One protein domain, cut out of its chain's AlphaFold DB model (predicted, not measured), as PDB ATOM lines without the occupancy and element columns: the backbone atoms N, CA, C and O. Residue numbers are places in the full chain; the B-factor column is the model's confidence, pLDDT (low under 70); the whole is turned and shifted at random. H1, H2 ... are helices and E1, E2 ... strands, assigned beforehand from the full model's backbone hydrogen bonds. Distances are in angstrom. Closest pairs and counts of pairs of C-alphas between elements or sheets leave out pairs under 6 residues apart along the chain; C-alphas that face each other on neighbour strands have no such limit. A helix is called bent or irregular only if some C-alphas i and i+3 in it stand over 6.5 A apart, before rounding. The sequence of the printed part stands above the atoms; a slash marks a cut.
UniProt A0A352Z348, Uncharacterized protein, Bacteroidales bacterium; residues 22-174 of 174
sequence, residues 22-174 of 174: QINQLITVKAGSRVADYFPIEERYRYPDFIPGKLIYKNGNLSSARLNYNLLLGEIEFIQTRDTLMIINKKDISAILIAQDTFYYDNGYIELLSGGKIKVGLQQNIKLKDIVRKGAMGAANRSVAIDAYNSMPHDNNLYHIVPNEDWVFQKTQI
ATOM      1  N   GLN A  22      -0.063 108.263 351.893       56.97
ATOM      2  CA  GLN A  22      -1.352 107.746 352.355       56.97
ATOM      3  C   GLN A  22      -1.845 108.552 353.563       56.97
ATOM      4  O   GLN A  22      -1.364 108.386 354.685       56.97
ATOM      5  N   ILE A  23      -2.812 109.441 353.336       53.16
ATOM      6  CA  ILE A  23      -3.502 110.123 354.422       53.16
ATOM      7  C   ILE A  23      -4.456 109.091 355.016       53.16
ATOM      8  O   ILE A  23      -5.545 108.857 354.498       53.16
ATOM      9  N   ASN A  24      -4.032 108.458 356.106       66.56
ATOM     10  CA  ASN A  24      -4.890 107.606 356.919       66.56
ATOM     11  C   ASN A  24      -5.897 108.485 357.677       66.56
ATOM     12  O   ASN A  24      -5.733 108.750 358.869       66.56
ATOM     13  N   GLN A  25      -6.905 108.988 356.963       79.31
ATOM     14  CA  GLN A  25      -7.948 109.836 357.527       79.31
ATOM     15  C   GLN A  25      -8.769 109.045 358.547       79.31
ATOM     16  O   GLN A  25      -9.225 107.931 358.282       79.31
ATOM     17  N   LEU A  26      -8.920 109.636 359.731       88.94
ATOM     18  CA  LEU A  26      -9.803 109.133 360.770       88.94
ATOM     19  C   LEU A  26     -11.185 109.747 360.564       88.94
ATOM     20  O   LEU A  26     -11.328 110.969 360.582       88.94
ATOM     21  N   ILE A  27     -12.197 108.902 360.404       91.31
ATOM     22  CA  ILE A  27     -13.592 109.324 360.250       91.31
ATOM     23  C   ILE A  27     -14.299 109.081 361.575       91.31
ATOM     24  O   ILE A  27     -14.364 107.950 362.046       91.31
ATOM     25  N   THR A  28     -14.808 110.141 362.201       92.94
ATOM     26  CA  THR A  28     -15.556 110.020 363.460       92.94
ATOM     27  C   THR A  28     -17.053 110.042 363.185       92.94
ATOM     28  O   THR A  28     -17.611 111.105 362.922       92.94
ATOM     29  N   VAL A  29     -17.701 108.887 363.307       92.00
ATOM     30  CA  VAL A  29     -19.159 108.760 363.329       92.00
ATOM     31  C   VAL A  29     -19.650 109.197 364.703       92.00
ATOM     32  O   VAL A  29     -19.265 108.620 365.721       92.00
ATOM     33  N   LYS A  30     -20.486 110.234 364.748       92.94
ATOM     34  CA  LYS A  30     -21.059 110.710 366.010       92.94
ATOM     35  C   LYS A  30     -22.119 109.757 366.541       92.94
ATOM     36  O   LYS A  30     -22.910 109.207 365.773       92.94
ATOM     37  N   ALA A  31     -22.162 109.627 367.866       90.00
ATOM     38  CA  ALA A  31     -23.238 108.923 368.549       90.00
ATOM     39  C   ALA A  31     -24.616 109.407 368.055       90.00
ATOM     40  O   ALA A  31     -24.824 110.604 367.845       90.00
ATOM     41  N   GLY A  32     -25.553 108.480 367.862       90.62
ATOM     42  CA  GLY A  32     -26.904 108.779 367.379       90.62
ATOM     43  C   GLY A  32     -27.029 108.992 365.864       90.62
ATOM     44  O   GLY A  32     -28.142 109.182 365.384       90.62
ATOM     45  N   SER A  33     -25.933 108.927 365.099       92.50
ATOM     46  CA  SER A  33     -25.962 108.978 363.627       92.50
ATOM     47  C   SER A  33     -25.727 107.599 363.011       92.50
ATOM     48  O   SER A  33     -25.017 106.783 363.593       92.50
ATOM     49  N   ARG A  34     -26.276 107.313 361.825       91.19
ATOM     50  CA  ARG A  34     -26.004 106.026 361.165       91.19
ATOM     51  C   ARG A  34     -24.576 106.007 360.632       91.19
ATOM     52  O   ARG A  34     -24.118 106.982 360.042       91.19
ATOM     53  N   VAL A  35     -23.896 104.868 360.767       91.12
ATOM     54  CA  VAL A  35     -22.530 104.687 360.238       91.12
ATOM     55  C   VAL A  35     -22.488 104.951 358.731       91.12
ATOM     56  O   VAL A  35     -21.618 105.679 358.266       91.12
ATOM     57  N   ALA A  36     -23.453 104.421 357.972       89.44
ATOM     58  CA  ALA A  36     -23.514 104.574 356.516       89.44
ATOM     59  C   ALA A  36     -23.537 106.033 356.029       89.44
ATOM     60  O   ALA A  36     -23.077 106.289 354.918       89.44
ATOM     61  N   ASP A  37     -24.039 106.969 356.840       92.75
ATOM     62  CA  ASP A  37     -24.180 108.380 356.462       92.75
ATOM     63  C   ASP A  37     -22.815 109.091 356.374       92.75
ATOM     64  O   ASP A  37     -22.697 110.131 355.733       92.75
ATOM     65  N   TYR A  38     -21.770 108.514 356.983       93.56
ATOM     66  CA  TYR A  38     -20.394 109.027 356.960       93.56
ATOM     67  C   TYR A  38     -19.526 108.388 355.870       93.56
ATOM     68  O   TYR A  38     -18.372 108.774 355.719       93.56
ATOM     69  N   PHE A  39     -20.058 107.412 355.129       92.06
ATOM     70  CA  PHE A  39     -19.343 106.716 354.058       92.06
ATOM     71  C   PHE A  39     -20.184 106.749 352.780       92.06
ATOM     72  O   PHE A  39     -20.937 105.793 352.526       92.06
ATOM     73  N   PRO A  40     -20.082 107.835 351.991       90.56
ATOM     74  CA  PRO A  40     -20.714 107.943 350.681       90.56
ATOM     75  C   PRO A  40     -20.376 106.751 349.778       90.56
ATOM     76  O   PRO A  40     -19.364 106.073 349.978       90.56
ATOM     77  N   ILE A  41     -21.225 106.466 348.787       88.56
ATOM     78  CA  ILE A  41     -21.087 105.281 347.917       88.56
ATOM     79  C   ILE A  41     -19.710 105.270 347.235       88.56
ATOM     80  O   ILE A  41     -19.048 104.234 347.200       88.56
ATOM     81  N   GLU A  42     -19.254 106.431 346.781       89.19
ATOM     82  CA  GLU A  42     -17.967 106.671 346.131       89.19
ATOM     83  C   GLU A  42     -16.743 106.391 347.020       89.19
ATOM     84  O   GLU A  42     -15.682 106.045 346.507       89.19
ATOM     85  N   GLU A  43     -16.874 106.496 348.345       88.19
ATOM     86  CA  GLU A  43     -15.803 106.169 349.298       88.19
ATOM     87  C   GLU A  43     -15.924 104.739 349.837       88.19
ATOM     88  O   GLU A  43     -14.943 104.123 350.269       88.19
ATOM     89  N   ARG A  44     -17.146 104.206 349.820       90.19
ATOM     90  CA  ARG A  44     -17.492 102.878 350.316       90.19
ATOM     91  C   ARG A  44     -17.068 101.781 349.355       90.19
ATOM     92  O   ARG A  44     -16.696 100.702 349.808       90.19
ATOM     93  N   TYR A  45     -17.137 102.035 348.055       94.38
ATOM     94  CA  TYR A  45     -16.814 101.052 347.035       94.38
ATOM     95  C   TYR A  45     -15.466 101.320 346.377       94.38
ATOM     96  O   TYR A  45     -15.049 102.456 346.181       94.38
ATOM     97  N   ARG A  46     -14.770 100.240 346.020       94.75
ATOM     98  CA  ARG A  46     -13.494 100.303 345.302       94.75
ATOM     99  C   ARG A  46     -13.664 100.798 343.869       94.75
ATOM    100  O   ARG A  46     -12.835 101.568 343.391       94.75
ATOM    101  N   TYR A  47     -14.682 100.299 343.176       95.62
ATOM    102  CA  TYR A  47     -14.980 100.680 341.799       95.62
ATOM    103  C   TYR A  47     -16.121 101.701 341.788       95.62
ATOM    104  O   TYR A  47     -17.004 101.607 342.644       95.62
ATOM    105  N   PRO A  48     -16.152 102.632 340.816       94.44
ATOM    106  CA  PRO A  48     -17.208 103.644 340.728       94.44
ATOM    107  C   PRO A  48     -18.601 103.034 340.531       94.44
ATOM    108  O   PRO A  48     -19.587 103.630 340.942       94.44
ATOM    109  N   ASP A  49     -18.673 101.832 339.954       94.88
ATOM    110  CA  ASP A  49     -19.907 101.097 339.706       94.88
ATOM    111  C   ASP A  49     -19.706  99.595 339.933       94.88
ATOM    112  O   ASP A  49     -18.587  99.081 339.907       94.88
ATOM    113  N   PHE A  50     -20.809  98.857 340.080       96.19
ATOM    114  CA  PHE A  50     -20.785  97.398 339.963       96.19
ATOM    115  C   PHE A  50     -20.459  97.013 338.524       96.19
ATOM    116  O   PHE A  50     -21.276  97.240 337.627       96.19
ATOM    117  N   ILE A  51     -19.301  96.403 338.293       97.06
ATOM    118  CA  ILE A  51     -18.784  96.093 336.954       97.06
ATOM    119  C   ILE A  51     -18.739  94.585 336.692       97.06
ATOM    120  O   ILE A  51     -18.727  93.801 337.639       97.06
ATOM    121  N   PRO A  52     -18.746  94.137 335.423       97.19
ATOM    122  CA  PRO A  52     -18.671  92.714 335.110       97.19
ATOM    123  C   PRO A  52     -17.463  92.033 335.767       97.19
ATOM    124  O   PRO A  52     -16.331  92.509 335.670       97.19
ATOM    125  N   GLY A  53     -17.711  90.888 336.393       97.19
ATOM    126  CA  GLY A  53     -16.696  90.063 337.025       97.19
ATOM    127  C   GLY A  53     -17.069  88.582 337.026       97.19
ATOM    128  O   GLY A  53     -18.172  88.193 336.629       97.19
ATOM    129  N   LYS A  54     -16.115  87.740 337.431       97.69
ATOM    130  CA  LYS A  54     -16.231  86.278 337.405       97.69
ATOM    131  C   LYS A  54     -15.861  85.675 338.750       97.69
ATOM    132  O   LYS A  54     -14.828  86.011 339.316       97.69
ATOM    133  N   LEU A  55     -16.674  84.735 339.213       97.19
ATOM    134  CA  LEU A  55     -16.390  83.884 340.359       97.19
ATOM    135  C   LEU A  55     -15.897  82.543 339.824       97.19
ATOM    136  O   LEU A  55     -16.610  81.875 339.072       97.19
ATOM    137  N   ILE A  56     -14.682  82.163 340.205       97.81
ATOM    138  CA  ILE A  56     -14.084  80.870 339.880       97.81
ATOM    139  C   ILE A  56     -14.231  79.993 341.111       97.81
ATOM    140  O   ILE A  56     -13.637  80.283 342.148       97.81
ATOM    141  N   TYR A  57     -15.010  78.924 341.012       96.69
ATOM    142  CA  TYR A  57     -15.218  77.991 342.113       96.69
ATOM    143  C   TYR A  57     -14.111  76.934 342.152       96.69
ATOM    144  O   TYR A  57     -13.503  76.599 341.136       96.69
ATOM    145  N   LYS A  58     -13.853  76.373 343.334       96.19
ATOM    146  CA  LYS A  58     -12.837  75.325 343.544       96.19
ATOM    147  C   LYS A  58     -13.115  74.040 342.763       96.19
ATOM    148  O   LYS A  58     -12.183  73.305 342.463       96.19
ATOM    149  N   ASN A  59     -14.372  73.789 342.404       95.00
ATOM    150  CA  ASN A  59     -14.772  72.675 341.544       95.00
ATOM    151  C   ASN A  59     -14.587  72.957 340.037       95.00
ATOM    152  O   ASN A  59     -14.956  72.122 339.221       95.00
ATOM    153  N   GLY A  60     -14.051  74.124 339.663       93.44
ATOM    154  CA  GLY A  60     -13.838  74.534 338.273       93.44
ATOM    155  C   GLY A  60     -15.025  75.252 337.626       93.44
ATOM    156  O   GLY A  60     -14.872  75.784 336.528       93.44
ATOM    157  N   ASN A  61     -16.183  75.328 338.293       96.38
ATOM    158  CA  ASN A  61     -17.322  76.079 337.772       96.38
ATOM    159  C   ASN A  61     -17.016  77.578 337.723       96.38
ATOM    160  O   ASN A  61     -16.242  78.113 338.520       96.38
ATOM    161  N   LEU A  62     -17.690  78.261 336.802       96.38
ATOM    162  CA  LEU A  62     -17.612  79.704 336.632       96.38
ATOM    163  C   LEU A  62     -19.007  80.305 336.784       96.38
ATOM    164  O   LEU A  62     -19.966  79.802 336.203       96.38
ATOM    165  N   SER A  63     -19.105  81.408 337.518       95.12
ATOM    166  CA  SER A  63     -20.287  82.274 337.517       95.12
ATOM    167  C   SER A  63     -19.883  83.690 337.134       95.12
ATOM    168  O   SER A  63     -18.761  84.115 337.408       95.12
ATOM    169  N   SER A  64     -20.779  84.415 336.470       95.56
ATOM    170  CA  SER A  64     -20.574  85.817 336.100       95.56
ATOM    171  C   SER A  64     -21.619  86.683 336.785       95.56
ATOM    172  O   SER A  64     -22.798  86.339 336.803       95.56
ATOM    173  N   ALA A  65     -21.184  87.815 337.324       95.31
ATOM    174  CA  ALA A  65     -22.046  88.790 337.977       95.31
ATOM    175  C   ALA A  65     -21.467  90.198 337.804       95.31
ATOM    176  O   ALA A  65     -20.322  90.365 337.382       95.31
ATOM    177  N   ARG A  66     -22.256  91.223 338.127       96.75
ATOM    178  CA  ARG A  66     -21.741  92.585 338.282       96.75
ATOM    179  C   ARG A  66     -21.303  92.758 339.730       96.75
ATOM    180  O   ARG A  66     -22.150  92.673 340.614       96.75
ATOM    181  N   LEU A  67     -20.009  92.949 339.950       97.50
ATOM    182  CA  LEU A  67     -19.351  92.908 341.250       97.50
ATOM    183  C   LEU A  67     -18.773  94.268 341.638       97.50
ATOM    184  O   LEU A  67     -18.370  95.049 340.775       97.50
ATOM    185  N   ASN A  68     -18.681  94.515 342.940       97.38
ATOM    186  CA  ASN A  68     -17.882  95.596 343.505       97.38
ATOM    187  C   ASN A  68     -17.294  95.161 344.854       97.38
ATOM    188  O   ASN A  68     -17.817  94.251 345.499       97.38
ATOM    189  N   TYR A  69     -16.202  95.798 345.275       96.00
ATOM    190  CA  TYR A  69     -15.613  95.569 346.586       96.00
ATOM    191  C   TYR A  69     -16.004  96.689 347.544       96.00
ATOM    192  O   TYR A  69     -15.631  97.846 347.348       96.00
ATOM    193  N   ASN A  70     -16.762  96.335 348.572       94.50
ATOM    194  CA  ASN A  70     -17.230  97.226 349.612       94.50
ATOM    195  C   ASN A  70     -16.182  97.314 350.722       94.50
ATOM    196  O   ASN A  70     -15.998  96.385 351.506       94.50
ATOM    197  N   LEU A  71     -15.494  98.447 350.789       92.88
ATOM    198  CA  LEU A  71     -14.423  98.715 351.738       92.88
ATOM    199  C   LEU A  71     -14.936  98.838 353.175       92.88
ATOM    200  O   LEU A  71     -14.188  98.514 354.093       92.88
ATOM    201  N   LEU A  72     -16.181  99.287 353.377       91.12
ATOM    202  CA  LEU A  72     -16.769  99.432 354.711       91.12
ATOM    203  C   LEU A  72     -17.120  98.079 355.332       91.12
ATOM    204  O   LEU A  72     -16.888  97.875 356.519       91.12
ATOM    205  N   LEU A  73     -17.660  97.162 354.530       90.44
ATOM    206  CA  LEU A  73     -17.981  95.805 354.979       90.44
ATOM    207  C   LEU A  73     -16.785  94.853 354.859       90.44
ATOM    208  O   LEU A  73     -16.752  93.813 355.507       90.44
ATOM    209  N   GLY A  74     -15.794  95.191 354.031       91.38
ATOM    210  CA  GLY A  74     -14.709  94.283 353.679       91.38
ATOM    211  C   GLY A  74     -15.174  93.114 352.808       91.38
ATOM    212  O   GLY A  74     -14.529  92.068 352.817       91.38
ATOM    213  N   GLU A  75     -16.255  93.295 352.041       92.81
ATOM    214  CA  GLU A  75     -16.970  92.247 351.305       92.81
ATOM    215  C   GLU A  75     -17.041  92.520 349.803       92.81
ATOM    216  O   GLU A  75     -17.195  93.662 349.374       92.81
ATOM    217  N   ILE A  76     -16.954  91.463 348.989       95.19
ATOM    218  CA  ILE A  76     -17.303  91.545 347.567       95.19
ATOM    219  C   ILE A  76     -18.800  91.286 347.429       95.19
ATOM    220  O   ILE A  76     -19.310  90.225 347.798       95.19
ATOM    221  N   GLU A  77     -19.486  92.267 346.859       94.81
ATOM    222  CA  GLU A  77     -20.925  92.263 346.651       94.81
ATOM    223  C   GLU A  77     -21.244  92.152 345.163       94.81
ATOM    224  O   GLU A  77     -20.472  92.588 344.306       94.81
ATOM    225  N   PHE A  78     -22.411  91.599 344.855       94.75
ATOM    226  CA  PHE A  78     -22.988  91.612 343.522       94.75
ATOM    227  C   PHE A  78     -24.341  92.308 343.527       94.75
ATOM    228  O   PHE A  78     -25.077  92.252 344.510       94.75
ATOM    229  N   ILE A  79     -24.682  92.938 342.407       92.38
ATOM    230  CA  ILE A  79     -26.012  93.509 342.209       92.38
ATOM    231  C   ILE A  79     -26.887  92.535 341.420       92.38
ATOM    232  O   ILE A  79     -26.505  92.065 340.342       92.38
ATOM    233  N   GLN A  80     -28.069  92.232 341.952       86.56
ATOM    234  CA  GLN A  80     -29.089  91.437 341.277       86.56
ATOM    235  C   GLN A  80     -30.393  92.225 341.231       86.56
ATOM    236  O   GLN A  80     -30.968  92.569 342.260       86.56
ATOM    237  N   THR A  81     -30.870  92.507 340.019       84.56
ATOM    238  CA  THR A  81     -32.032  93.376 339.776       84.56
ATOM    239  C   THR A  81     -31.805  94.789 340.325       84.56
ATOM    240  O   THR A  81     -31.348  95.653 339.582       84.56
ATOM    241  N   ARG A  82     -32.092  95.030 341.610       82.06
ATOM    242  CA  ARG A  82     -31.848  96.299 342.318       82.06
ATOM    243  C   ARG A  82     -31.234  96.113 343.705       82.06
ATOM    244  O   ARG A  82     -30.928  97.109 344.354       82.06
ATOM    245  N   ASP A  83     -31.044  94.871 344.135       84.88
ATOM    246  CA  ASP A  83     -30.551  94.564 345.469       84.88
ATOM    247  C   ASP A  83     -29.057  94.265 345.416       84.88
ATOM    248  O   ASP A  83     -28.556  93.636 344.478       84.88
ATOM    249  N   THR A  84     -28.353  94.736 346.441       88.88
ATOM    250  CA  THR A  84     -26.941  94.426 346.658       88.88
ATOM    251  C   THR A  84     -26.852  93.226 347.587       88.88
ATOM    252  O   THR A  84     -27.450  93.223 348.662       88.88
ATOM    253  N   LEU A  85     -26.134  92.194 347.156       90.00
ATOM    254  CA  LEU A  85     -26.043  90.912 347.842       90.00
ATOM    255  C   LEU A  85     -24.581  90.529 348.065       90.00
ATOM    256  O   LEU A  85     -23.729  90.721 347.197       90.00
ATOM    257  N   MET A  86     -24.298  89.943 349.224       89.44
ATOM    258  CA  MET A  86     -22.982  89.393 349.544       89.44
ATOM    259  C   MET A  86     -22.859  87.950 349.053       89.44
ATOM    260  O   MET A  86     -23.835  87.203 348.945       89.44
ATOM    261  N   ILE A  87     -21.624  87.524 348.813       90.19
ATOM    262  CA  ILE A  87     -21.312  86.128 348.519       90.19
ATOM    263  C   ILE A  87     -21.400  85.304 349.811       90.19
ATOM    264  O   ILE A  87     -20.638  85.527 350.746       90.19
ATOM    265  N   ILE A  88     -22.275  84.298 349.848       86.56
ATOM    266  CA  ILE A  88     -22.471  83.450 351.039       86.56
ATOM    267  C   ILE A  88     -21.359  82.392 351.156       86.56
ATOM    268  O   ILE A  88     -20.627  82.339 352.144       86.56
ATOM    269  N   ASN A  89     -21.163  81.578 350.116       88.31
ATOM    270  CA  ASN A  89     -20.238  80.436 350.145       88.31
ATOM    271  C   ASN A  89     -18.814  80.818 349.707       88.31
ATOM    272  O   ASN A  89     -18.250  80.249 348.773       88.31
ATOM    273  N   LYS A  90     -18.209  81.793 350.393       91.25
ATOM    274  CA  LYS A  90     -16.880  82.351 350.057       91.25
ATOM    275  C   LYS A  90     -15.777  81.289 350.042       91.25
ATOM    276  O   LYS A  90     -14.852  81.365 349.244       91.25
ATOM    277  N   LYS A  91     -15.898  80.263 350.894       90.31
ATOM    278  CA  LYS A  91     -14.938  79.149 350.992       90.31
ATOM    279  C   LYS A  91     -14.919  78.246 349.759       90.31
ATOM    280  O   LYS A  91     -13.910  77.574 349.546       90.31
ATOM    281  N   ASP A  92     -15.977  78.246 348.953       93.88
ATOM    282  CA  ASP A  92     -16.058  77.446 347.724       93.88
ATOM    283  C   ASP A  92     -15.447  78.176 346.526       93.88
ATOM    284  O   ASP A  92     -15.255  77.590 345.460       93.88
ATOM    285  N   ILE A  93     -15.111  79.454 346.702       96.25
ATOM    286  CA  ILE A  93     -14.483  80.280 345.683       96.25
ATOM    287  C   ILE A  93     -12.973  80.067 345.724       96.25
ATOM    288  O   ILE A  93     -12.329  80.103 346.771       96.25
ATOM    289  N   SER A  94     -12.416  79.817 344.547       97.06
ATOM    290  CA  SER A  94     -10.983  79.754 344.293       97.06
ATOM    291  C   SER A  94     -10.413  81.153 344.062       97.06
ATOM    292  O   SER A  94      -9.419  81.521 344.680       97.06
ATOM    293  N   ALA A  95     -11.057  81.950 343.205       97.12
ATOM    294  CA  ALA A  95     -10.676  83.331 342.926       97.12
ATOM    295  C   ALA A  95     -11.865  84.137 342.391       97.12
ATOM    296  O   ALA A  95     -12.805  83.577 341.822       97.12
ATOM    297  N   ILE A  96     -11.798  85.457 342.536       98.25
ATOM    298  CA  ILE A  96     -12.762  86.398 341.966       98.25
ATOM    299  C   ILE A  96     -12.011  87.367 341.065       98.25
ATOM    300  O   ILE A  96     -11.005  87.938 341.467       98.25
ATOM    301  N   LEU A  97     -12.504  87.555 339.848       97.94
ATOM    302  CA  LEU A  97     -11.963  88.504 338.883       97.94
ATOM    303  C   LEU A  97     -12.928  89.677 338.754       97.94
ATOM    304  O   LEU A  97     -14.104  89.461 338.456       97.94
ATOM    305  N   ILE A  98     -12.441  90.899 338.948       97.88
ATOM    306  CA  ILE A  98     -13.215  92.127 338.740       97.88
ATOM    307  C   ILE A  98     -12.350  93.074 337.910       97.88
ATOM    308  O   ILE A  98     -11.281  93.481 338.354       97.88
ATOM    309  N   ALA A  99     -12.783  93.394 336.688       92.69
ATOM    310  CA  ALA A  99     -11.936  94.052 335.689       92.69
ATOM    311  C   ALA A  99     -10.578  93.336 335.505       92.69
ATOM    312  O   ALA A  99     -10.545  92.215 334.998       92.69
ATOM    313  N   GLN A 100      -9.481  93.986 335.895       93.12
ATOM    314  CA  GLN A 100      -8.113  93.462 335.826       93.12
ATOM    315  C   GLN A 100      -7.617  92.893 337.167       93.12
ATOM    316  O   GLN A 100      -6.574  92.241 337.209       93.12
ATOM    317  N   ASP A 101      -8.367  93.116 338.245       97.12
ATOM    318  CA  ASP A 101      -7.962  92.772 339.600       97.12
ATOM    319  C   ASP A 101      -8.408  91.340 339.928       97.12
ATOM    320  O   ASP A 101      -9.512  90.896 339.586       97.12
ATOM    321  N   THR A 102      -7.533  90.601 340.609       97.31
ATOM    322  CA  THR A 102      -7.809  89.243 341.093       97.31
ATOM    323  C   THR A 102      -7.871  89.249 342.608       97.31
ATOM    324  O   THR A 102      -6.929  89.687 343.259       97.31
ATOM    325  N   PHE A 103      -8.946  88.708 343.168       97.62
ATOM    326  CA  PHE A 103      -9.151  88.591 344.604       97.62
ATOM    327  C   PHE A 103      -9.161  87.128 345.037       97.62
ATOM    328  O   PHE A 103      -9.759  86.267 344.384       97.62
ATOM    329  N   TYR A 104      -8.548  86.873 346.185       96.00
ATOM    330  CA  TYR A 104      -8.612  85.615 346.919       96.00
ATOM    331  C   TYR A 104      -9.312  85.842 348.254       96.00
ATOM    332  O   TYR A 104      -9.295  86.951 348.781       96.00
ATOM    333  N   TYR A 105      -9.934  84.800 348.801       94.31
ATOM    334  CA  TYR A 105     -10.538  84.863 350.125       94.31
ATOM    335  C   TYR A 105      -9.723  84.036 351.119       94.31
ATOM    336  O   TYR A 105      -9.643  82.814 350.985       94.31
ATOM    337  N   ASP A 106      -9.165  84.704 352.124       90.94
ATOM    338  CA  ASP A 106      -8.526  84.097 353.291       90.94
ATOM    339  C   ASP A 106      -8.751  85.007 354.506       90.94
ATOM    340  O   ASP A 106      -8.089  86.028 354.663       90.94
ATOM    341  N   ASN A 107      -9.774  84.697 355.314       88.62
ATOM    342  CA  ASN A 107     -10.242  85.540 356.431       88.62
ATOM    343  C   ASN A 107     -10.466  87.024 356.052       88.62
ATOM    344  O   ASN A 107     -10.311  87.935 356.866       88.62
ATOM    345  N   GLY A 108     -10.841  87.253 354.794       90.62
ATOM    346  CA  GLY A 108     -10.961  88.560 354.164       90.62
ATOM    347  C   GLY A 108     -10.586  88.480 352.687       90.62
ATOM    348  O   GLY A 108      -9.943  87.526 352.247       90.62
ATOM    349  N   TYR A 109     -11.021  89.465 351.905       94.75
ATOM    350  CA  TYR A 109     -10.637  89.553 350.499       94.75
ATOM    351  C   TYR A 109      -9.257  90.192 350.349       94.75
ATOM    352  O   TYR A 109      -9.010  91.287 350.849       94.75
ATOM    353  N   ILE A 110      -8.382  89.492 349.632       95.94
ATOM    354  CA  ILE A 110      -7.004  89.883 349.352       95.94
ATOM    355  C   ILE A 110      -6.880  90.085 347.848       95.94
ATOM    356  O   ILE A 110      -7.062  89.144 347.074       95.94
ATOM    357  N   GLU A 111      -6.560  91.300 347.432       96.88
ATOM    358  CA  GLU A 111      -6.232  91.618 346.049       96.88
ATOM    359  C   GLU A 111      -4.809  91.162 345.720       96.88
ATOM    360  O   GLU A 111      -3.876  91.432 346.468       96.88
ATOM    361  N   LEU A 112      -4.613  90.514 344.579       96.81
ATOM    362  CA  LEU A 112      -3.296  90.173 344.061       96.81
ATOM    363  C   LEU A 112      -2.645  91.383 343.376       96.81
ATOM    364  O   LEU A 112      -3.071  91.773 342.293       96.81
ATOM    365  N   LEU A 113      -1.559  91.904 343.950       93.81
ATOM    366  CA  LEU A 113      -0.780  93.001 343.359       93.81
ATOM    367  C   LEU A 113       0.312  92.511 342.403       93.81
ATOM    368  O   LEU A 113       0.621  93.165 341.410       93.81
ATOM    369  N   SER A 114       0.930  91.367 342.709       90.75
ATOM    370  CA  SER A 114       2.000  90.799 341.886       90.75
ATOM    371  C   SER A 114       1.931  89.278 341.859       90.75
ATOM    372  O   SER A 114       1.899  88.622 342.904       90.75
ATOM    373  N   GLY A 115       1.946  88.722 340.645       78.44
ATOM    374  CA  GLY A 115       2.038  87.287 340.385       78.44
ATOM    375  C   GLY A 115       3.486  86.811 340.219       78.44
ATOM    376  O   GLY A 115       4.357  87.570 339.807       78.44
ATOM    377  N   GLY A 116       3.754  85.541 340.535       81.56
ATOM    378  CA  GLY A 116       5.081  84.931 340.411       81.56
ATOM    379  C   GLY A 116       5.264  83.726 341.336       81.56
ATOM    380  O   GLY A 116       4.286  83.158 341.820       81.56
ATOM    381  N   LYS A 117       6.525  83.349 341.607       83.44
ATOM    382  CA  LYS A 117       6.859  82.325 342.622       83.44
ATOM    383  C   LYS A 117       6.407  82.738 344.026       83.44
ATOM    384  O   LYS A 117       6.034  81.885 344.821       83.44
ATOM    385  N   ILE A 118       6.438  84.039 344.304       87.00
ATOM    386  CA  ILE A 118       5.894  84.658 345.510       87.00
ATOM    387  C   ILE A 118       4.752  85.560 345.056       87.00
ATOM    388  O   ILE A 118       4.921  86.350 344.126       87.00
ATOM    389  N   LYS A 119       3.592  85.408 345.690       91.00
ATOM    390  CA  LYS A 119       2.430  86.262 345.457       91.00
ATOM    391  C   LYS A 119       2.413  87.357 346.511       91.00
ATOM    392  O   LYS A 119       2.577  87.061 347.691       91.00
ATOM    393  N   VAL A 120       2.201  88.593 346.079       93.44
ATOM    394  CA  VAL A 120       1.994  89.730 346.980       93.44
ATOM    395  C   VAL A 120       0.522  90.094 346.934       93.44
ATOM    396  O   VAL A 120      -0.019  90.340 345.853       93.44
ATOM    397  N   GLY A 121      -0.108  90.072 348.103       94.62
ATOM    398  CA  GLY A 121      -1.505  90.426 348.289       94.62
ATOM    399  C   GLY A 121      -1.658  91.756 349.023       94.62
ATOM    400  O   GLY A 121      -0.749  92.157 349.741       94.62
ATOM    401  N   LEU A 122      -2.806  92.403 348.847       94.38
ATOM    402  CA  LEU A 122      -3.234  93.580 349.594       94.38
ATOM    403  C   LEU A 122      -4.636  93.346 350.146       94.38
ATOM    404  O   LEU A 122      -5.581  93.118 349.386       94.38
ATOM    405  N   GLN A 123      -4.791  93.453 351.461       93.38
ATOM    406  CA  GLN A 123      -6.095  93.481 352.106       93.38
ATOM    407  C   GLN A 123      -6.434  94.917 352.503       93.38
ATOM    408  O   GLN A 123      -5.753  95.526 353.327       93.38
ATOM    409  N   GLN A 124      -7.510  95.461 351.933       91.44
ATOM    410  CA  GLN A 124      -7.922  96.843 352.176       91.44
ATOM    411  C   GLN A 124      -9.360  96.923 352.682       91.44
ATOM    412  O   GLN A 124     -10.287  96.562 351.968       91.44
ATOM    413  N   ASN A 125      -9.569  97.481 353.870       90.31
ATOM    414  CA  ASN A 125     -10.902  97.712 354.432       90.31
ATOM    415  C   ASN A 125     -10.910  98.903 355.398       90.31
ATOM    416  O   ASN A 125      -9.867  99.375 355.850       90.31
ATOM    417  N   ILE A 126     -12.099  99.408 355.700       89.56
ATOM    418  CA  ILE A 126     -12.337 100.426 356.717       89.56
ATOM    419  C   ILE A 126     -12.647  99.690 358.018       89.56
ATOM    420  O   ILE A 126     -13.588  98.905 358.084       89.56
ATOM    421  N   LYS A 127     -11.845  99.927 359.055       87.69
ATOM    422  CA  LYS A 127     -11.994  99.280 360.363       87.69
ATOM    423  C   LYS A 127     -12.346 100.295 361.433       87.69
ATOM    424  O   LYS A 127     -11.881 101.436 361.387       87.69
ATOM    425  N   LEU A 128     -13.114  99.861 362.428       87.12
ATOM    426  CA  LEU A 128     -13.255 100.611 363.669       87.12
ATOM    427  C   LEU A 128     -11.905 100.641 364.390       87.12
ATOM    428  O   LEU A 128     -11.312  99.605 364.685       87.12
ATOM    429  N   LYS A 129     -11.428 101.853 364.645       85.69
ATOM    430  CA  LYS A 129     -10.120 102.166 365.207       85.69
ATOM    431  C   LYS A 129     -10.175 102.726 366.624       85.69
ATOM    432  O   LYS A 129      -9.144 102.666 367.284       85.69
ATOM    433  N   ASP A 130     -11.307 103.265 367.077       83.25
ATOM    434  CA  ASP A 130     -11.516 103.685 368.472       83.25
ATOM    435  C   ASP A 130     -13.011 103.870 368.792       83.25
ATOM    436  O   ASP A 130     -13.820 104.100 367.890       83.25
ATOM    437  N   ILE A 131     -13.363 103.821 370.078       84.81
ATOM    438  CA  ILE A 131     -14.675 104.210 370.610       84.81
ATOM    439  C   ILE A 131     -14.459 105.281 371.681       84.81
ATOM    440  O   ILE A 131     -13.866 105.039 372.735       84.81
ATOM    441  N   VAL A 132     -14.964 106.484 371.422       83.69
ATOM    442  CA  VAL A 132     -14.781 107.645 372.291       83.69
ATOM    443  C   VAL A 132     -16.014 107.835 373.170       83.69
ATOM    444  O   VAL A 132     -17.088 108.228 372.705       83.69
ATOM    445  N   ARG A 133     -15.837 107.618 374.478       75.56
ATOM    446  CA  ARG A 133     -16.881 107.826 375.489       75.56
ATOM    447  C   ARG A 133     -16.823 109.265 375.990       75.56
ATOM    448  O   ARG A 133     -15.747 109.780 376.299       75.56
ATOM    449  N   LYS A 134     -17.971 109.929 376.121       67.75
ATOM    450  CA  LYS A 134     -18.050 111.242 376.783       67.75
ATOM    451  C   LYS A 134     -18.282 111.016 378.278       67.75
ATOM    452  O   LYS A 134     -19.268 110.395 378.658       67.75
ATOM    453  N   GLY A 135     -17.355 111.468 379.121       61.91
ATOM    454  CA  GLY A 135     -17.493 111.404 380.577       61.91
ATOM    455  C   GLY A 135     -18.551 112.378 381.107       61.91
ATOM    456  O   GLY A 135     -18.983 113.286 380.399       61.91
ATOM    457  N   ALA A 136     -18.921 112.229 382.385       53.81
ATOM    458  CA  ALA A 136     -19.990 112.995 383.048       53.81
ATOM    459  C   ALA A 136     -19.810 114.531 383.026       53.81
ATOM    460  O   ALA A 136     -20.779 115.260 383.201       53.81
ATOM    461  N   MET A 137     -18.590 115.020 382.773       57.03
ATOM    462  CA  MET A 137     -18.249 116.449 382.687       57.03
ATOM    463  C   MET A 137     -17.879 116.904 381.262       57.03
ATOM    464  O   MET A 137     -17.237 117.935 381.085       57.03
ATOM    465  N   GLY A 138     -18.212 116.123 380.227       55.44
ATOM    466  CA  GLY A 138     -17.922 116.460 378.825       55.44
ATOM    467  C   GLY A 138     -16.486 116.174 378.360       55.44
ATOM    468  O   GLY A 138     -16.192 116.318 377.174       55.44
ATOM    469  N   ALA A 139     -15.597 115.723 379.249       56.41
ATOM    470  CA  ALA A 139     -14.257 115.269 378.881       56.41
ATOM    471  C   ALA A 139     -14.319 113.932 378.116       56.41
ATOM    472  O   ALA A 139     -15.046 113.014 378.506       56.41
ATOM    473  N   ALA A 140     -13.557 113.813 377.027       56.78
ATOM    474  CA  ALA A 140     -13.444 112.571 376.268       56.78
ATOM    475  C   ALA A 140     -12.633 111.537 377.067       56.78
ATOM    476  O   ALA A 140     -11.431 111.704 377.259       56.78
ATOM    477  N   ASN A 141     -13.282 110.458 377.502       56.72
ATOM    478  CA  ASN A 141     -12.619 109.291 378.070       56.72
ATOM    479  C   ASN A 141     -12.358 108.287 376.942       56.72
ATOM    480  O   ASN A 141     -13.259 107.580 376.491       56.72
ATOM    481  N   ARG A 142     -11.106 108.237 376.479       54.59
ATOM    482  CA  ARG A 142     -10.618 107.224 375.534       54.59
ATOM    483  C   ARG A 142     -10.189 106.002 376.335       54.59
ATOM    484  O   ARG A 142      -9.080 105.971 376.858       54.59
ATOM    485  N   SER A 143     -11.084 105.043 376.533       52.75
ATOM    486  CA  SER A 143     -10.760 103.848 377.314       52.75
ATOM    487  C   SER A 143     -11.521 102.637 376.806       52.75
ATOM    488  O   SER A 143     -12.453 102.181 377.467       52.75
ATOM    489  N   VAL A 144     -11.106 102.085 375.664       46.16
ATOM    490  CA  VAL A 144     -11.348 100.668 375.368       46.16
ATOM    491  C   VAL A 144     -10.246 100.117 374.459       46.16
ATOM    492  O   VAL A 144      -9.952 100.689 373.414       46.16
ATOM    493  N   ALA A 145      -9.659  98.980 374.837       43.75
ATOM    494  CA  ALA A 145      -9.013  98.100 373.871       43.75
ATOM    495  C   ALA A 145     -10.117  97.514 372.976       43.75
ATOM    496  O   ALA A 145     -11.094  96.950 373.470       43.75
ATOM    497  N   ILE A 146      -9.993  97.681 371.661       50.03
ATOM    498  CA  ILE A 146     -11.033  97.340 370.667       50.03
ATOM    499  C   ILE A 146     -11.202  95.822 370.496       50.03
ATOM    500  O   ILE A 146     -12.068  95.367 369.755       50.03
ATOM    501  N   ASP A 147     -10.456  95.022 371.260       45.41
ATOM    502  CA  ASP A 147     -10.531  93.560 371.260       45.41
ATOM    503  C   ASP A 147     -11.938  93.021 371.588       45.41
ATOM    504  O   ASP A 147     -12.285  91.914 371.177       45.41
ATOM    505  N   ALA A 148     -12.785  93.821 372.254       33.72
ATOM    506  CA  ALA A 148     -14.173  93.476 372.570       33.72
ATOM    507  C   ALA A 148     -15.158  93.620 371.388       33.72
ATOM    508  O   ALA A 148     -16.248  93.055 371.444       33.72
ATOM    509  N   TYR A 149     -14.794  94.334 370.314       42.31
ATOM    510  CA  TYR A 149     -15.622  94.499 369.107       42.31
ATOM    511  C   TYR A 149     -15.094  93.704 367.905       42.31
ATOM    512  O   TYR A 149     -15.510  93.938 366.773       42.31
ATOM    513  N   ASN A 150     -14.260  92.684 368.135       35.31
ATOM    514  CA  ASN A 150     -13.929  91.673 367.120       35.31
ATOM    515  C   ASN A 150     -15.166  90.902 366.598       35.31
ATOM    516  O   ASN A 150     -15.051  90.117 365.662       35.31
ATOM    517  N   SER A 151     -16.355  91.150 367.160       39.41
ATOM    518  CA  SER A 151     -17.657  90.731 366.634       39.41
ATOM    519  C   SER A 151     -18.456  91.894 366.026       39.41
ATOM    520  O   SER A 151     -19.677  91.959 366.197       39.41
ATOM    521  N   MET A 152     -17.803  92.851 365.354       47.91
ATOM    522  CA  MET A 152     -18.536  93.721 364.434       47.91
ATOM    523  C   MET A 152     -19.287  92.824 363.450       47.91
ATOM    524  O   MET A 152     -18.665  91.911 362.902       47.91
ATOM    525  N   PRO A 153     -20.606  93.011 363.264       44.34
ATOM    526  CA  PRO A 153     -21.372  92.155 362.379       44.34
ATOM    527  C   PRO A 153     -20.698  92.121 361.009       44.34
ATOM    528  O   PRO A 153     -20.577  93.153 360.355       44.34
ATOM    529  N   HIS A 154     -20.269  90.931 360.592       47.22
ATOM    530  CA  HIS A 154     -19.638  90.633 359.299       47.22
ATOM    531  C   HIS A 154     -20.632  90.755 358.122       47.22
ATOM    532  O   HIS A 154     -20.424  90.205 357.047       47.22
ATOM    533  N   ASP A 155     -21.748  91.446 358.346       52.59
ATOM    534  CA  ASP A 155     -22.945  91.429 357.525       52.59
ATOM    535  C   ASP A 155     -23.432  92.853 357.232       52.59
ATOM    536  O   ASP A 155     -23.070  93.818 357.913       52.59
ATOM    537  N   ASN A 156     -24.363  92.948 356.278       56.62
ATOM    538  CA  ASN A 156     -25.137  94.123 355.835       56.62
ATOM    539  C   ASN A 156     -25.741  95.000 356.969       56.62
ATOM    540  O   ASN A 156     -26.326  96.055 356.729       56.62
ATOM    541  N   ASN A 157     -25.612  94.573 358.226       65.88
ATOM    542  CA  ASN A 157     -26.065  95.259 359.425       65.88
ATOM    543  C   ASN A 157     -25.286  96.556 359.709       65.88
ATOM    544  O   ASN A 157     -25.883  97.497 360.223       65.88
ATOM    545  N   LEU A 158     -24.003  96.671 359.323       76.81
ATOM    546  CA  LEU A 158     -23.207  97.898 359.546       76.81
ATOM    547  C   LEU A 158     -23.867  99.158 358.963       76.81
ATOM    548  O   LEU A 158     -23.718 100.242 359.521       76.81
ATOM    549  N   TYR A 159     -24.658  99.024 357.898       81.12
ATOM    550  CA  TYR A 159     -25.391 100.152 357.334       81.12
ATOM    551  C   TYR A 159     -26.486 100.700 358.240       81.12
ATOM    552  O   TYR A 159     -26.819 101.880 358.150       81.12
ATOM    553  N   HIS A 160     -27.054  99.859 359.099       82.69
ATOM    554  CA  HIS A 160     -28.164 100.208 359.976       82.69
ATOM    555  C   HIS A 160     -27.719 100.519 361.406       82.69
ATOM    556  O   HIS A 160     -28.548 100.937 362.213       82.69
ATOM    557  N   ILE A 161     -26.427 100.367 361.717       85.19
ATOM    558  CA  ILE A 161     -25.897 100.648 363.048       85.19
ATOM    559  C   ILE A 161     -25.936 102.149 363.329       85.19
ATOM    560  O   ILE A 161     -25.420 102.968 362.564       85.19
ATOM    561  N   VAL A 162     -26.511 102.472 364.484       89.44
ATOM    562  CA  VAL A 162     -26.459 103.782 365.125       89.44
ATOM    563  C   VAL A 162     -25.723 103.585 366.453       89.44
ATOM    564  O   VAL A 162     -26.262 102.920 367.339       89.44
ATOM    565  N   PRO A 163     -24.479 104.070 366.599       86.31
ATOM    566  CA  PRO A 163     -23.707 103.853 367.807       86.31
ATOM    567  C   PRO A 163     -24.180 104.786 368.926       86.31
ATOM    568  O   PRO A 163     -24.599 105.920 368.689       86.31
ATOM    569  N   ASN A 164     -24.071 104.319 370.168       86.12
ATOM    570  CA  ASN A 164     -24.392 105.116 371.361       86.12
ATOM    571  C   ASN A 164     -23.212 105.995 371.817       86.12
ATOM    572  O   ASN A 164     -23.366 106.839 372.697       86.12
ATOM    573  N   GLU A 165     -22.035 105.790 371.228       87.81
ATOM    574  CA  GLU A 165     -20.781 106.493 371.509       87.81
ATOM    575  C   GLU A 165     -20.144 106.927 370.183       87.81
ATOM    576  O   GLU A 165     -20.522 106.433 369.121       87.81
ATOM    577  N   ASP A 166     -19.199 107.868 370.224       89.94
ATOM    578  CA  ASP A 166     -18.515 108.304 369.007       89.94
ATOM    579  C   ASP A 166     -17.594 107.164 368.533       89.94
ATOM    580  O   ASP A 166     -16.760 106.671 369.292       89.94
ATOM    581  N   TRP A 167     -17.736 106.735 367.281       90.75
ATOM    582  CA  TRP A 167     -16.926 105.674 366.682       90.75
ATOM    583  C   TRP A 167     -15.919 106.272 365.712       90.75
ATOM    584  O   TRP A 167     -16.284 107.054 364.838       90.75
ATOM    585  N   VAL A 168     -14.649 105.900 365.842       89.75
ATOM    586  CA  VAL A 168     -13.578 106.368 364.960       89.75
ATOM    587  C   VAL A 168     -13.194 105.243 364.022       89.75
ATOM    588  O   VAL A 168     -12.779 104.183 364.471       89.75
ATOM    589  N   PHE A 169     -13.295 105.476 362.724       90.75
ATOM    590  CA  PHE A 169     -12.938 104.533 361.676       90.75
ATOM    591  C   PHE A 169     -11.669 104.964 360.954       90.75
ATOM    592  O   PHE A 169     -11.348 106.151 360.883       90.75
ATOM    593  N   GLN A 170     -10.966 103.991 360.388       89.38
ATOM    594  CA  GLN A 170      -9.757 104.211 359.610       89.38
ATOM    595  C   GLN A 170      -9.707 103.240 358.436       89.38
ATOM    596  O   GLN A 170      -9.952 102.042 358.601       89.38
ATOM    597  N   LYS A 171      -9.344 103.740 357.254       88.69
ATOM    598  CA  LYS A 171      -8.981 102.878 356.128       88.69
ATOM    599  C   LYS A 171      -7.641 102.210 356.428       88.69
ATOM    600  O   LYS A 171      -6.673 102.887 356.757       88.69
ATOM    601  N   THR A 172      -7.600 100.891 356.330       84.62
ATOM    602  CA  THR A 172      -6.409 100.079 356.575       84.62
ATOM    603  C   THR A 172      -6.027  99.315 355.316       84.62
ATOM    604  O   THR A 172      -6.888  98.952 354.514       84.62
ATOM    605  N   GLN A 173      -4.725  99.122 355.146       84.44
ATOM    606  CA  GLN A 173      -4.088  98.387 354.060       84.44
ATOM    607  C   GLN A 173      -3.029  97.498 354.714       84.44
ATOM    608  O   GLN A 173      -2.146  98.022 355.396       84.44
ATOM    609  N   ILE A 174      -3.182  96.181 354.593       77.38
ATOM    610  CA  ILE A 174      -2.316  95.160 355.204       77.38
ATOM    611  C   ILE A 174      -1.793  94.243 354.104       77.38
ATOM    612  O   ILE A 174      -2.598  93.906 353.201       77.38
TER     613      ILE A 174
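What this domain is: This is residues 22 to 174 of the 174 residues of an uncharacterized protein of Bacteroidales bacterium (UniProt A0A352Z348). Two antiparallel sheets stand end to end in an elongated body: a strongly twisted eight-stranded sheet, folded back on itself at E3, makes one end, and a smaller four-stranded sheet the other, with E9 running on into E10 between them. H1 and H3 graze the small sheet, and the hairpin of E10 and E11 reaches one end of the long axis. The 153 printed residues hold 12 named strands and four named helices, in the order E1 H1 H2, E2 through E11, H3 H4 E12; the class is mostly strand. The sheets run E5 E4 E3 E2 E6 E7 E8 E9 and E1 E12 E10 E11. The whole is only just compact, close to loose, with a radius of gyration of the C-alphas of 17.5 A, and spans 61 by 40 by 26 A.

Where its parts are: In the larger sheet E2 is residues 51 to 57, 19.2 A long, E3 62 to 70, 21.8 A, E4 75 to 80, E5 83 to 86, E6 93 to 98, E7 101 to 105, E8 109 to 114 and E9 120 to 122. In the smaller one E1 is residues 26 to 29, E10 124 to 134, 30.3 A, E11 140 to 142 and E12 166 to 173, 23.0 A. The helices are H1, 35 to 38, H2, 41 to 44, H3, 146 to 149, and H4, 156 to 160. C-alpha 26 is at (-9.803, 109.133, 360.770) and C-alpha 173 at (-4.088, 98.387, 354.060).

How they stand to each other: The larger sheet is a folded sheet, bent back into two leaves: E5 and E4 face E2 E6 E7 E8 E9, with E3 as the hinge, bending by 71 degrees at residue 66. E2 E3 E4 E5 and E6 E7 E8 E9 are meanders, each strand the antiparallel neighbour of the one before. E3 and E2 stand at 121 degrees, with N 53 and O 65 2.8 A apart; E2 and E6 have N 54 and O 97 at 2.8 A. E11, H3 H4, E12 form a split strand-helix-strand unit, two strands running the same way with E10 between them and a right-handed crossover. In E12 and E10, N 129 and O 168 are 2.7 A apart. H1 and H4 touch, closest at the C-alphas of Ala 36 and Tyr 159, 4.9 A. H2 only grazes the larger sheet with residues 41 to 44. H4 has 0 of 1 O i to N i+4 pairs within hydrogen-bond range and 1 of 2 O i to N i+3; H1, H2 and H3 are too short for an i+4 pair.

The domain as a whole: The C-alphas farthest apart, of Gly 60 and Met 137, are 61.2 A apart. The printed part has no cut and no long link. Mean pLDDT of the printed part is 84.3; residues 22 to 24 and 134 to 157 are under 70.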